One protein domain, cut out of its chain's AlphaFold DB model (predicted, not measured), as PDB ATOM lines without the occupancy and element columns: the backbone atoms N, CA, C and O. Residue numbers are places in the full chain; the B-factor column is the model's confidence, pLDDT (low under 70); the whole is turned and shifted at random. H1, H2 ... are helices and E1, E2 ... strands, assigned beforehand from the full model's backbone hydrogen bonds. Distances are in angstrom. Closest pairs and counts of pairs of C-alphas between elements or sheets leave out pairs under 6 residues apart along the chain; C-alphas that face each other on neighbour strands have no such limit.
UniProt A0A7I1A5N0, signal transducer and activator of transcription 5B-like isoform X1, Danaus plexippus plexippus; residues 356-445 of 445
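What this domain is: This is residues 356 to 445 of the 445 residues of the protein "signal transducer and activator of transcription 5B-like isoform X1" of Danaus plexippus plexippus (UniProt A0A7I1A5N0). Two long helices, H1 and H5, run the same way as a narrow V that meets near their last residues, and H2 crosses over one side of it, running back the opposite way. At the V's open end H3, E1 and H4 lead from the start of H1 to the start of H5; at the other end the short H6 folds back. The printed part has 90 residues with six named helices and one named strand, in the order H1 H2 H3 E1 H4 H5 H6; the class is mostly helix. It is compact, with a radius of gyration of the C-alphas of 13.3 A, and rounded, spanning 33 by 30 by 19 A.

How they stand to each other: Start with H1, residues 358 to 373, the hub, touching four other helices. H2, residues 379 to 390, only just touches it, with 3 pairs of C-alphas within 8 A, the closest those of Ala 362 and Leu 382 at 6.3 A; the tilt is steep, 61 degrees, opposite ways. H3, residues 398 to 403, touches H1 about perpendicular at 75 degrees; look at the closest C-alphas, Gly 359 and Asn 402, 4.1 A apart. Next comes E1, residues 405 to 407, which pairs with no named strand; its residues 405 to 406 pair antiparallel with residues 356 to 357. H4, residues 408 to 412, touches H5, residues 423 to 437, at C-alphas 412 and 424, the closest, 5.1 A apart. H4 also only just touches H2, with 3 pairs within 8 A, closest at C-alphas 389 and 410, 6.7 A. H5 touches H1 at a shallow tilt of 23 degrees, the same way, with residues 431 to 435 alone; C-alphas 373 and 435, the closest, are 4.7 A apart. H6, residues 439 to 443, only just touches H1, with 3 pairs within 8 A, closest at C-alphas 373 and 439, 5.7 A. Helix packing is mostly crossed, only just: of the 3 touching pairs in which both helices have 6 or more residues, H1 with H2, H3 and H5, 1 is at a shallow tilt. H1 and H4 are apart. Every O i to N i+4 pair is within hydrogen-bond range in H1, H2, H3, H4, H5 and H6.

Where its parts are: Find C-alpha 358 at (38.086, 11.464, 32.672); from there H1 runs 21.8 A to C-alpha 373. H2 measures 16.2 A and H3 8.6 A, E1 6.6 A and H4 6.3 A. Find C-alpha 423 at (50.923, 8.283, 29.883), where H5 begins its 21.2 A. H6, 6.2 A, ends at C-alpha 443, (50.536, 3.783, 53.267).

The domain as a whole: The C-alphas of Glu 400 and Tyr 437 are the two farthest apart, at 35.6 A. The printed part has no cut and no long link. The mean pLDDT of the printed part is 94.1; look for low confidence at residue 445, the chain's last, under 70.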
ATOM      1  N   VAL A 356      36.727   7.622  26.531       97.50
ATOM      2  CA  VAL A 356      36.003   7.548  27.809       97.50
ATOM      3  C   VAL A 356      36.069   8.889  28.517       97.50
ATOM      4  O   VAL A 356      36.886   9.740  28.159       97.50
ATOM      5  N   THR A 357      35.217   9.107  29.512       97.88
ATOM      6  CA  THR A 357      35.301  10.333  30.308       97.88
ATOM      7  C   THR A 357      36.464  10.256  31.297       97.88
ATOM      8  O   THR A 357      36.849   9.170  31.746       97.88
ATOM      9  N   TRP A 358      37.034  11.403  31.663       97.75
ATOM     10  CA  TRP A 358      38.086  11.464  32.672       97.75
ATOM     11  C   TRP A 358      37.613  10.877  33.998       97.75
ATOM     12  O   TRP A 358      38.366  10.129  34.599       97.75
ATOM     13  N   GLY A 359      36.366  11.121  34.415       97.44
ATOM     14  CA  GLY A 359      35.841  10.556  35.663       97.44
ATOM     15  C   GLY A 359      35.895   9.023  35.684       97.44
ATOM     16  O   GLY A 359      36.335   8.430  36.666       97.44
ATOM     17  N   GLN A 360      35.535   8.371  34.573       97.38
ATOM     18  CA  GLN A 360      35.622   6.911  34.440       97.38
ATOM     19  C   GLN A 360      37.076   6.413  34.476       97.38
ATOM     20  O   GLN A 360      37.378   5.394  35.107       97.38
ATOM     21  N   LEU A 361      37.986   7.118  33.797       98.25
ATOM     22  CA  LEU A 361      39.399   6.752  33.765       98.25
ATOM     23  C   LEU A 361      40.091   6.996  35.108       98.25
ATOM     24  O   LEU A 361      40.808   6.119  35.577       98.25
ATOM     25  N   ALA A 362      39.858   8.145  35.734       97.81
ATOM     26  CA  ALA A 362      40.386   8.517  37.039       97.81
ATOM     27  C   ALA A 362      40.015   7.475  38.094       97.81
ATOM     28  O   ALA A 362      40.897   6.982  38.794       97.81
ATOM     29  N   GLU A 363      38.746   7.057  38.123       97.44
ATOM     30  CA  GLU A 363      38.285   6.002  39.025       97.44
ATOM     31  C   GLU A 363      39.008   4.677  38.769       97.44
ATOM     32  O   GLU A 363      39.494   4.024  39.691       97.44
ATOM     33  N   THR A 364      39.156   4.301  37.498       97.81
ATOM     34  CA  THR A 364      39.877   3.081  37.110       97.81
ATOM     35  C   THR A 364      41.343   3.125  37.551       97.81
ATOM     36  O   THR A 364      41.867   2.132  38.059       97.81
ATOM     37  N   LEU A 365      42.019   4.265  37.369       98.06
ATOM     38  CA  LEU A 365      43.405   4.468  37.792       98.06
ATOM     39  C   LEU A 365      43.531   4.417  39.317       98.06
ATOM     40  O   LEU A 365      44.440   3.756  39.818       98.06
ATOM     41  N   ARG A 366      42.599   5.053  40.039       97.44
ATOM     42  CA  ARG A 366      42.514   5.035  41.504       97.44
ATOM     43  C   ARG A 366      42.387   3.617  42.038       97.44
ATOM     44  O   ARG A 366      43.243   3.178  42.800       97.44
ATOM     45  N   ILE A 367      41.387   2.871  41.568       96.69
ATOM     46  CA  ILE A 367      41.154   1.473  41.953       96.69
ATOM     47  C   ILE A 367      42.393   0.625  41.676       96.69
ATOM     48  O   ILE A 367      42.839  -0.128  42.542       96.69
ATOM     49  N   LYS A 368      42.978   0.756  40.480       96.06
ATOM     50  CA  LYS A 368      44.145  -0.041  40.095       96.06
ATOM     51  C   LYS A 368      45.352   0.259  40.978       96.06
ATOM     52  O   LYS A 368      46.072  -0.661  41.365       96.06
ATOM     53  N   PHE A 369      45.578   1.534  41.283       97.00
ATOM     54  CA  PHE A 369      46.654   1.962  42.162       97.00
ATOM     55  C   PHE A 369      46.425   1.443  43.586       97.00
ATOM     56  O   PHE A 369      47.289   0.747  44.113       97.00
ATOM     57  N   CYS A 370      45.239   1.680  44.149       95.88
ATOM     58  CA  CYS A 370      44.858   1.251  45.492       95.88
ATOM     59  C   CYS A 370      44.939  -0.270  45.664       95.88
ATOM     60  O   CYS A 370      45.527  -0.756  46.624       95.88
ATOM     61  N   SER A 371      44.458  -1.050  44.695       95.44
ATOM     62  CA  SER A 371      44.564  -2.513  44.730       95.44
ATOM     63  C   SER A 371      46.017  -3.004  44.699       95.44
ATOM     64  O   SER A 371      46.367  -3.970  45.377       95.44
ATOM     65  N   ALA A 372      46.885  -2.332  43.937       94.44
ATOM     66  CA  ALA A 372      48.284  -2.722  43.809       94.44
ATOM     67  C   ALA A 372      49.140  -2.299  45.012       94.44
ATOM     68  O   ALA A 372      50.036  -3.044  45.404       94.44
ATOM     69  N   THR A 373      48.908  -1.117  45.582       94.56
ATOM     70  CA  THR A 373      49.757  -0.535  46.636       94.56
ATOM     71  C   THR A 373      49.134  -0.666  48.027       94.56
ATOM     72  O   THR A 373      49.850  -0.745  49.018       94.56
ATOM     73  N   GLY A 374      47.813  -0.771  48.138       92.06
ATOM     74  CA  GLY A 374      47.072  -0.694  49.398       92.06
ATOM     75  C   GLY A 374      46.837   0.732  49.908       92.06
ATOM     76  O   GLY A 374      46.241   0.875  50.969       92.06
ATOM     77  N   GLY A 375      47.295   1.766  49.194       90.31
ATOM     78  CA  GLY A 375      47.021   3.169  49.514       90.31
ATOM     79  C   GLY A 375      46.355   3.887  48.344       90.31
ATOM     80  O   GLY A 375      46.594   3.549  47.186       90.31
ATOM     81  N   ASP A 376      45.516   4.874  48.643       93.44
ATOM     82  CA  ASP A 376      44.648   5.511  47.650       93.44
ATOM     83  C   ASP A 376      45.334   6.661  46.882       93.44
ATOM     84  O   ASP A 376      46.407   7.129  47.270       93.44
ATOM     85  N   LEU A 377      44.718   7.116  45.785       95.00
ATOM     86  CA  LEU A 377      45.076   8.365  45.104       95.00
ATOM     87  C   LEU A 377      44.148   9.489  45.575       95.00
ATOM     88  O   LEU A 377      42.934   9.394  45.411       95.00
ATOM     89  N   SER A 378      44.718  10.573  46.107       94.75
ATOM     90  CA  SER A 378      43.934  11.754  46.490       94.75
ATOM     91  C   SER A 378      43.406  12.516  45.269       94.75
ATOM     92  O   SER A 378      43.913  12.363  44.155       94.75
ATOM     93  N   GLU A 379      42.438  13.411  45.479       93.69
ATOM     94  CA  GLU A 379      41.928  14.298  44.421       93.69
ATOM     95  C   GLU A 379      43.035  15.149  43.779       93.69
ATOM     96  O   GLU A 379      43.053  15.325  42.562       93.69
ATOM     97  N   ASP A 380      44.025  15.599  44.557       94.31
ATOM     98  CA  ASP A 380      45.190  16.315  44.022       94.31
ATOM     99  C   ASP A 380      46.051  15.417  43.125       94.31
ATOM    100  O   ASP A 380      46.567  15.857  42.094       94.31
ATOM    101  N   ASN A 381      46.198  14.134  43.481       96.00
ATOM    102  CA  ASN A 381      46.900  13.173  42.635       96.00
ATOM    103  C   ASN A 381      46.139  12.950  41.327       96.00
ATOM    104  O   ASN A 381      46.750  12.980  40.259       96.00
ATOM    105  N   LEU A 382      44.817  12.774  41.391       96.62
ATOM    106  CA  LEU A 382      43.976  12.634  40.204       96.62
ATOM    107  C   LEU A 382      44.035  13.892  39.333       96.62
ATOM    108  O   LEU A 382      44.205  13.783  38.119       96.62
ATOM    109  N   ARG A 383      44.009  15.089  39.925       94.62
ATOM    110  CA  ARG A 383      44.166  16.346  39.184       94.62
ATOM    111  C   ARG A 383      45.518  16.419  38.471       94.62
ATOM    112  O   ARG A 383      45.554  16.716  37.281       94.62
ATOM    113  N   PHE A 384      46.613  16.051  39.136       95.62
ATOM    114  CA  PHE A 384      47.936  15.973  38.504       95.62
ATOM    115  C   PHE A 384      47.990  14.963  37.344       95.62
ATOM    116  O   PHE A 384      48.640  15.204  36.320       95.62
ATOM    117  N   LEU A 385      47.320  13.815  37.483       97.19
ATOM    118  CA  LEU A 385      47.208  12.837  36.398       97.19
ATOM    119  C   LEU A 385      46.427  13.412  35.210       97.19
ATOM    120  O   LEU A 385      46.840  13.212  34.066       97.19
ATOM    121  N   ALA A 386      45.363  14.171  35.475       96.69
ATOM    122  CA  ALA A 386      44.592  14.849  34.444       96.69
ATOM    123  C   ALA A 386      45.446  15.880  33.683       96.69
ATOM    124  O   ALA A 386      45.456  15.893  32.453       96.69
ATOM    125  N   GLU A 387      46.241  16.691  34.388       94.38
ATOM    126  CA  GLU A 387      47.130  17.682  33.757       94.38
ATOM    127  C   GLU A 387      48.130  16.991  32.826       94.38
ATOM    128  O   GLU A 387      48.385  17.436  31.703       94.38
ATOM    129  N   LYS A 388      48.652  15.842  33.272       95.06
ATOM    130  CA  LYS A 388      49.614  15.040  32.517       95.06
ATOM    131  C   LYS A 388      49.032  14.459  31.233       95.06
ATOM    132  O   LYS A 388      49.725  14.460  30.216       95.06
ATOM    133  N   ILE A 389      47.809  13.926  31.275       95.50
ATOM    134  CA  ILE A 389      47.209  13.261  30.112       95.50
ATOM    135  C   ILE A 389      46.648  14.265  29.101       95.50
ATOM    136  O   ILE A 389      46.832  14.074  27.898       95.50
ATOM    137  N   PHE A 390      46.019  15.349  29.573       94.62
ATOM    138  CA  PHE A 390      45.389  16.344  28.705       94.62
ATOM    139  C   PHE A 390      46.387  17.320  28.095       94.62
ATOM    140  O   PHE A 390      46.176  17.752  26.966       94.62
ATOM    141  N   ARG A 391      47.497  17.615  28.789       88.31
ATOM    142  CA  ARG A 391      48.557  18.515  28.297       88.31
ATOM    143  C   ARG A 391      48.051  19.944  28.035       88.31
ATOM    144  O   ARG A 391      48.647  20.678  27.250       88.31
ATOM    145  N   THR A 392      46.948  20.337  28.671       84.06
ATOM    146  CA  THR A 392      46.295  21.642  28.508       84.06
ATOM    147  C   THR A 392      45.878  22.213  29.856       84.06
ATOM    148  O   THR A 392      45.894  21.518  30.873       84.06
ATOM    149  N   SER A 393      45.458  23.483  29.858       84.19
ATOM    150  CA  SER A 393      44.766  24.064  31.007       84.19
ATOM    151  C   SER A 393      43.514  23.241  31.323       84.19
ATOM    152  O   SER A 393      42.745  22.906  30.416       84.19
ATOM    153  N   LEU A 394      43.355  22.874  32.594       89.69
ATOM    154  CA  LEU A 394      42.221  22.096  33.067       89.69
ATOM    155  C   LEU A 394      41.106  23.002  33.595       89.69
ATOM    156  O   LEU A 394      41.400  24.038  34.200       89.69
ATOM    157  N   PRO A 395      39.841  22.568  33.484       87.25
ATOM    158  CA  PRO A 395      38.733  23.195  34.185       87.25
ATOM    159  C   PRO A 395      38.976  23.308  35.699       87.25
ATOM    160  O   PRO A 395      39.667  22.490  36.326       87.25
ATOM    161  N   LEU A 396      38.385  24.341  36.299       82.25
ATOM    162  CA  LEU A 396      38.435  24.555  37.746       82.25
ATOM    163  C   LEU A 396      37.449  23.643  38.480       82.25
ATOM    164  O   LEU A 396      37.731  23.221  39.599       82.25
ATOM    165  N   THR A 397      36.316  23.308  37.855       89.75
ATOM    166  CA  THR A 397      35.309  22.451  38.481       89.75
ATOM    167  C   THR A 397      35.590  20.971  38.215       89.75
ATOM    168  O   THR A 397      35.946  20.567  37.106       89.75
ATOM    169  N   ALA A 398      35.399  20.138  39.242       88.69
ATOM    170  CA  ALA A 398      35.557  18.689  39.124       88.69
ATOM    171  C   ALA A 398      34.560  18.076  38.126       88.69
ATOM    172  O   ALA A 398      34.895  17.130  37.421       88.69
ATOM    173  N   LEU A 399      33.351  18.640  38.026       91.62
ATOM    174  CA  LEU A 399      32.320  18.163  37.104       91.62
ATOM    175  C   LEU A 399      32.737  18.338  35.638       91.62
ATOM    176  O   LEU A 399      32.644  17.393  34.857       91.62
ATOM    177  N   GLU A 400      33.223  19.523  35.263       92.69
ATOM    178  CA  GLU A 400      33.699  19.782  33.898       92.69
ATOM    179  C   GLU A 400      34.923  18.931  33.570       92.69
ATOM    180  O   GLU A 400      34.984  18.346  32.489       92.69
ATOM    181  N   LEU A 401      35.859  18.807  34.519       93.88
ATOM    182  CA  LEU A 401      37.037  17.959  34.362       93.88
ATOM    183  C   LEU A 401      36.640  16.498  34.117       93.88
ATOM    184  O   LEU A 401      37.114  15.887  33.164       93.88
ATOM    185  N   ASN A 402      35.730  15.955  34.927       95.44
ATOM    186  CA  ASN A 402      35.276  14.570  34.816       95.44
ATOM    187  C   ASN A 402      34.549  14.273  33.504       95.44
ATOM    188  O   ASN A 402      34.566  13.123  33.073       95.44
ATOM    189  N   ASN A 403      33.968  15.285  32.856       96.00
ATOM    190  CA  ASN A 403      33.300  15.160  31.561       96.00
ATOM    191  C   ASN A 403      34.258  15.261  30.363       96.00
ATOM    192  O   ASN A 403      33.859  14.940  29.242       96.00
ATOM    193  N   MET A 404      35.513  15.679  30.561       96.75
ATOM    194  CA  MET A 404      36.498  15.721  29.478       96.75
ATOM    195  C   MET A 404      36.768  14.314  28.933       96.75
ATOM    196  O   MET A 404      36.895  13.354  29.689       96.75
ATOM    197  N   SER A 405      36.881  14.184  27.611       96.94
ATOM    198  CA  SER A 405      37.098  12.888  26.963       96.94
ATOM    199  C   SER A 405      38.582  12.553  26.823       96.94
ATOM    200  O   SER A 405      39.331  13.342  26.247       96.94
ATOM    201  N   VAL A 406      38.978  11.350  27.231       97.56
ATOM    202  CA  VAL A 406      40.302  10.772  26.987       97.56
ATOM    203  C   VAL A 406      40.192   9.673  25.940       97.56
ATOM    204  O   VAL A 406      39.386   8.756  26.084       97.56
ATOM    205  N   SER A 407      41.013   9.748  24.894       97.06
ATOM    206  CA  SER A 407      41.113   8.697  23.874       97.06
ATOM    207  C   SER A 407      42.096   7.585  24.244       97.06
ATOM    208  O   SER A 407      43.062   7.804  24.977       97.06
ATOM    209  N   TRP A 408      41.893   6.400  23.661       95.62
ATOM    210  CA  TRP A 408      42.835   5.279  23.734       95.62
ATOM    211  C   TRP A 408      44.255   5.682  23.311       95.62
ATOM    212  O   TRP A 408      45.238   5.285  23.941       95.62
ATOM    213  N   THR A 409      44.381   6.531  22.284       94.31
ATOM    214  CA  THR A 409      45.694   6.987  21.818       94.31
ATOM    215  C   THR A 409      46.385   7.868  22.852       94.31
ATOM    216  O   THR A 409      47.535   7.600  23.197       94.31
ATOM    217  N   GLN A 410      45.676   8.829  23.449       95.44
ATOM    218  CA  GLN A 410      46.223   9.664  24.527       95.44
ATOM    219  C   GLN A 410      46.626   8.840  25.755       95.44
ATOM    220  O   GLN A 410      47.605   9.164  26.429       95.44
ATOM    221  N   PHE A 411      45.876   7.777  26.047       96.50
ATOM    222  CA  PHE A 411      46.130   6.904  27.182       96.50
ATOM    223  C   PHE A 411      47.427   6.096  27.028       96.50
ATOM    224  O   PHE A 411      48.238   6.073  27.956       96.50
ATOM    225  N   CYS A 412      47.654   5.445  25.880       94.69
ATOM    226  CA  CYS A 412      48.755   4.478  25.754       94.69
ATOM    227  C   CYS A 412      49.452   4.399  24.381       94.69
ATOM    228  O   CYS A 412      50.193   3.440  24.147       94.69
ATOM    229  N   LYS A 413      49.219   5.341  23.459       92.62
ATOM    230  CA  LYS A 413      49.905   5.400  22.148       92.62
ATOM    231  C   LYS A 413      50.765   6.642  21.992       92.62
ATOM    232  O   LYS A 413      51.913   6.538  21.568       92.62
ATOM    233  N   ASP A 414      50.227   7.795  22.362       93.69
ATOM    234  CA  ASP A 414      50.885   9.074  22.166       93.69
ATOM    235  C   ASP A 414      51.922   9.293  23.269       93.69
ATOM    236  O   ASP A 414      51.593   9.358  24.460       93.69
ATOM    237  N   ALA A 415      53.188   9.447  22.880       93.88
ATOM    238  CA  ALA A 415      54.246   9.796  23.818       93.88
ATOM    239  C   ALA A 415      53.936  11.137  24.506       93.88
ATOM    240  O   ALA A 415      53.355  12.044  23.894       93.88
ATOM    241  N   LEU A 416      54.275  11.253  25.791       93.44
ATOM    242  CA  LEU A 416      54.156  12.512  26.528       93.44
ATOM    243  C   LEU A 416      55.097  13.576  25.927       93.44
ATOM    244  O   LEU A 416      56.130  13.207  25.364       93.44
ATOM    245  N   PRO A 417      54.776  14.882  26.041       91.44
ATOM    246  CA  PRO A 417      55.634  15.948  25.525       91.44
ATOM    247  C   PRO A 417      57.070  15.806  26.036       91.44
ATOM    248  O   PRO A 417      57.278  15.580  27.229       91.44
ATOM    249  N   ASP A 418      58.038  15.891  25.123       91.12
ATOM    250  CA  ASP A 418      59.476  15.762  25.395       91.12
ATOM    251  C   ASP A 418      59.902  14.432  26.052       91.12
ATOM    252  O   ASP A 418      60.968  14.331  26.663       91.12
ATOM    253  N   ARG A 419      59.075  13.382  25.937       93.00
ATOM    254  CA  ARG A 419      59.354  12.031  26.445       93.00
ATOM    255  C   ARG A 419      59.227  10.992  25.335       93.00
ATOM    256  O   ARG A 419      58.577  11.201  24.321       93.00
ATOM    257  N   ASN A 420      59.833   9.831  25.565       93.69
ATOM    258  CA  ASN A 420      59.768   8.663  24.684       93.69
ATOM    259  C   ASN A 420      58.812   7.570  25.201       93.69
ATOM    260  O   ASN A 420      58.853   6.447  24.708       93.69
ATOM    261  N   PHE A 421      57.985   7.889  26.198       94.31
ATOM    262  CA  PHE A 421      57.004   6.989  26.796       94.31
ATOM    263  C   PHE A 421      55.634   7.667  26.886       94.31
ATOM    264  O   PHE A 421      55.515   8.894  26.936       94.31
ATOM    265  N   THR A 422      54.595   6.847  26.906       96.06
ATOM    266  CA  THR A 422      53.182   7.229  26.972       96.06
ATOM    267  C   THR A 422      52.731   7.508  28.407       96.06
ATOM    268  O   THR A 422      53.436   7.202  29.375       96.06
ATOM    269  N   PHE A 423      51.530   8.076  28.564       97.81
ATOM    270  CA  PHE A 423      50.923   8.283  29.883       97.81
ATOM    271  C   PHE A 423      50.825   6.972  30.675       97.81
ATOM    272  O   PHE A 423      51.254   6.909  31.829       97.81
ATOM    273  N   TRP A 424      50.306   5.915  30.046       97.62
ATOM    274  CA  TRP A 424      50.132   4.624  30.699       97.62
ATOM    275  C   TRP A 424      51.448   3.970  31.111       97.62
ATOM    276  O   TRP A 424      51.537   3.457  32.221       97.62
ATOM    277  N   GLU A 425      52.480   3.986  30.263       96.62
ATOM    278  CA  GLU A 425      53.781   3.402  30.626       96.62
ATOM    279  C   GLU A 425      54.373   4.076  31.861       96.62
ATOM    280  O   GLU A 425      54.857   3.395  32.767       96.62
ATOM    281  N   TRP A 426      54.282   5.406  31.926       97.50
ATOM    282  CA  TRP A 426      54.699   6.159  33.101       97.50
ATOM    283  C   TRP A 426      53.885   5.761  34.337       97.50
ATOM    284  O   TRP A 426      54.470   5.412  35.363       97.50
ATOM    285  N   PHE A 427      52.553   5.744  34.234       98.12
ATOM    286  CA  PHE A 427      51.679   5.388  35.354       98.12
ATOM    287  C   PHE A 427      51.923   3.952  35.837       98.12
ATOM    288  O   PHE A 427      52.040   3.707  37.036       98.12
ATOM    289  N   TYR A 428      52.073   3.003  34.911       97.50
ATOM    290  CA  TYR A 428      52.388   1.610  35.209       97.50
ATOM    291  C   TYR A 428      53.698   1.486  35.996       97.50
ATOM    292  O   TYR A 428      53.756   0.756  36.985       97.50
ATOM    293  N   MET A 429      54.745   2.216  35.594       97.12
ATOM    294  CA  MET A 429      56.023   2.199  36.311       97.12
ATOM    295  C   MET A 429      55.917   2.835  37.696       97.12
ATOM    296  O   MET A 429      56.511   2.305  38.632       97.12
ATOM    297  N   VAL A 430      55.128   3.904  37.855       96.94
ATOM    298  CA  VAL A 430      54.832   4.494  39.171       96.94
ATOM    299  C   VAL A 430      54.150   3.467  40.076       96.94
ATOM    300  O   VAL A 430      54.645   3.207  41.168       96.94
ATOM    301  N   VAL A 431      53.078   2.816  39.609       96.94
ATOM    302  CA  VAL A 431      52.386   1.754  40.364       96.94
ATOM    303  C   VAL A 431      53.358   0.639  40.752       96.94
ATOM    304  O   VAL A 431      53.376   0.205  41.902       96.94
ATOM    305  N   LYS A 432      54.185   0.187  39.803       95.88
ATOM    306  CA  LYS A 432      55.149  -0.894  40.017       95.88
ATOM    307  C   LYS A 432      56.188  -0.532  41.076       95.88
ATOM    308  O   LYS A 432      56.388  -1.307  42.003       95.88
ATOM    309  N   VAL A 433      56.818   0.641  40.971       97.19
ATOM    310  CA  VAL A 433      57.824   1.087  41.946       97.19
ATOM    311  C   VAL A 433      57.203   1.273  43.328       97.19
ATOM    312  O   VAL A 433      57.801   0.862  44.324       97.19
ATOM    313  N   THR A 434      55.990   1.831  43.396       96.62
ATOM    314  CA  THR A 434      55.304   2.034  44.671       96.62
ATOM    315  C   THR A 434      54.965   0.703  45.323       96.62
ATOM    316  O   THR A 434      55.284   0.507  46.490       96.62
ATOM    317  N   ARG A 435      54.399  -0.246  44.571       95.88
ATOM    318  CA  ARG A 435      54.087  -1.588  45.073       95.88
ATOM    319  C   ARG A 435      55.336  -2.344  45.528       95.88
ATOM    320  O   ARG A 435      55.321  -2.931  46.605       95.88
ATOM    321  N   ASP A 436      56.378  -2.362  44.698       95.81
ATOM    322  CA  ASP A 436      57.531  -3.247  44.897       95.81
ATOM    323  C   ASP A 436      58.511  -2.698  45.948       95.81
ATOM    324  O   ASP A 436      59.176  -3.486  46.620       95.81
ATOM    325  N   TYR A 437      58.597  -1.370  46.116       96.12
ATOM    326  CA  TYR A 437      59.647  -0.746  46.936       96.12
ATOM    327  C   TYR A 437      59.169   0.322  47.925       96.12
ATOM    328  O   TYR A 437      59.837   0.528  48.935       96.12
ATOM    329  N   LEU A 438      58.054   1.017  47.669       95.19
ATOM    330  CA  LEU A 438      57.639   2.184  48.473       95.19
ATOM    331  C   LEU A 438      56.315   1.981  49.215       95.19
ATOM    332  O   LEU A 438      55.755   2.943  49.735       95.19
ATOM    333  N   ARG A 439      55.810   0.747  49.273       92.75
ATOM    334  CA  ARG A 439      54.458   0.448  49.751       92.75
ATOM    335  C   ARG A 439      54.203   0.985  51.156       92.75
ATOM    336  O   ARG A 439      53.249   1.722  51.361       92.75
ATOM    337  N   THR A 440      55.088   0.655  52.094       92.00
ATOM    338  CA  THR A 440      55.001   1.098  53.492       92.00
ATOM    339  C   THR A 440      55.038   2.623  53.590       92.00
ATOM    340  O   THR A 440      54.137   3.219  54.158       92.00
ATOM    341  N   LEU A 441      55.997   3.269  52.917       92.81
ATOM    342  CA  LEU A 441      56.132   4.733  52.911       92.81
ATOM    343  C   LEU A 441      54.915   5.452  52.317       92.81
ATOM    344  O   LEU A 441      54.638   6.593  52.681       92.81
ATOM    345  N   TRP A 442      54.231   4.818  51.363       92.31
ATOM    346  CA  TRP A 442      53.016   5.357  50.768       92.31
ATOM    347  C   TRP A 442      51.808   5.217  51.701       92.31
ATOM    348  O   TRP A 442      51.038   6.164  51.821       92.31
ATOM    349  N   CYS A 443      51.651   4.063  52.357       89.19
ATOM    350  CA  CYS A 443      50.536   3.783  53.267       89.19
ATOM    351  C   CYS A 443      50.660   4.460  54.644       89.19
ATOM    352  O   CYS A 443      49.643   4.626  55.305       89.19
ATOM    353  N   ASP A 444      51.869   4.823  55.083       82.12
ATOM    354  CA  ASP A 444      52.119   5.455  56.391       82.12
ATOM    355  C   ASP A 444      51.799   6.969  56.422       82.12
ATOM    356  O   ASP A 444      52.036   7.636  57.432       82.12
ATOM    357  N   ARG A 445      51.301   7.528  55.310       60.44
ATOM    358  CA  ARG A 445      50.770   8.897  55.218       60.44
ATOM    359  C   ARG A 445      49.292   8.926  55.562       60.44
ATOM    360  O   ARG A 445      48.894   9.914  56.218       60.44
TER     361      ARG A 445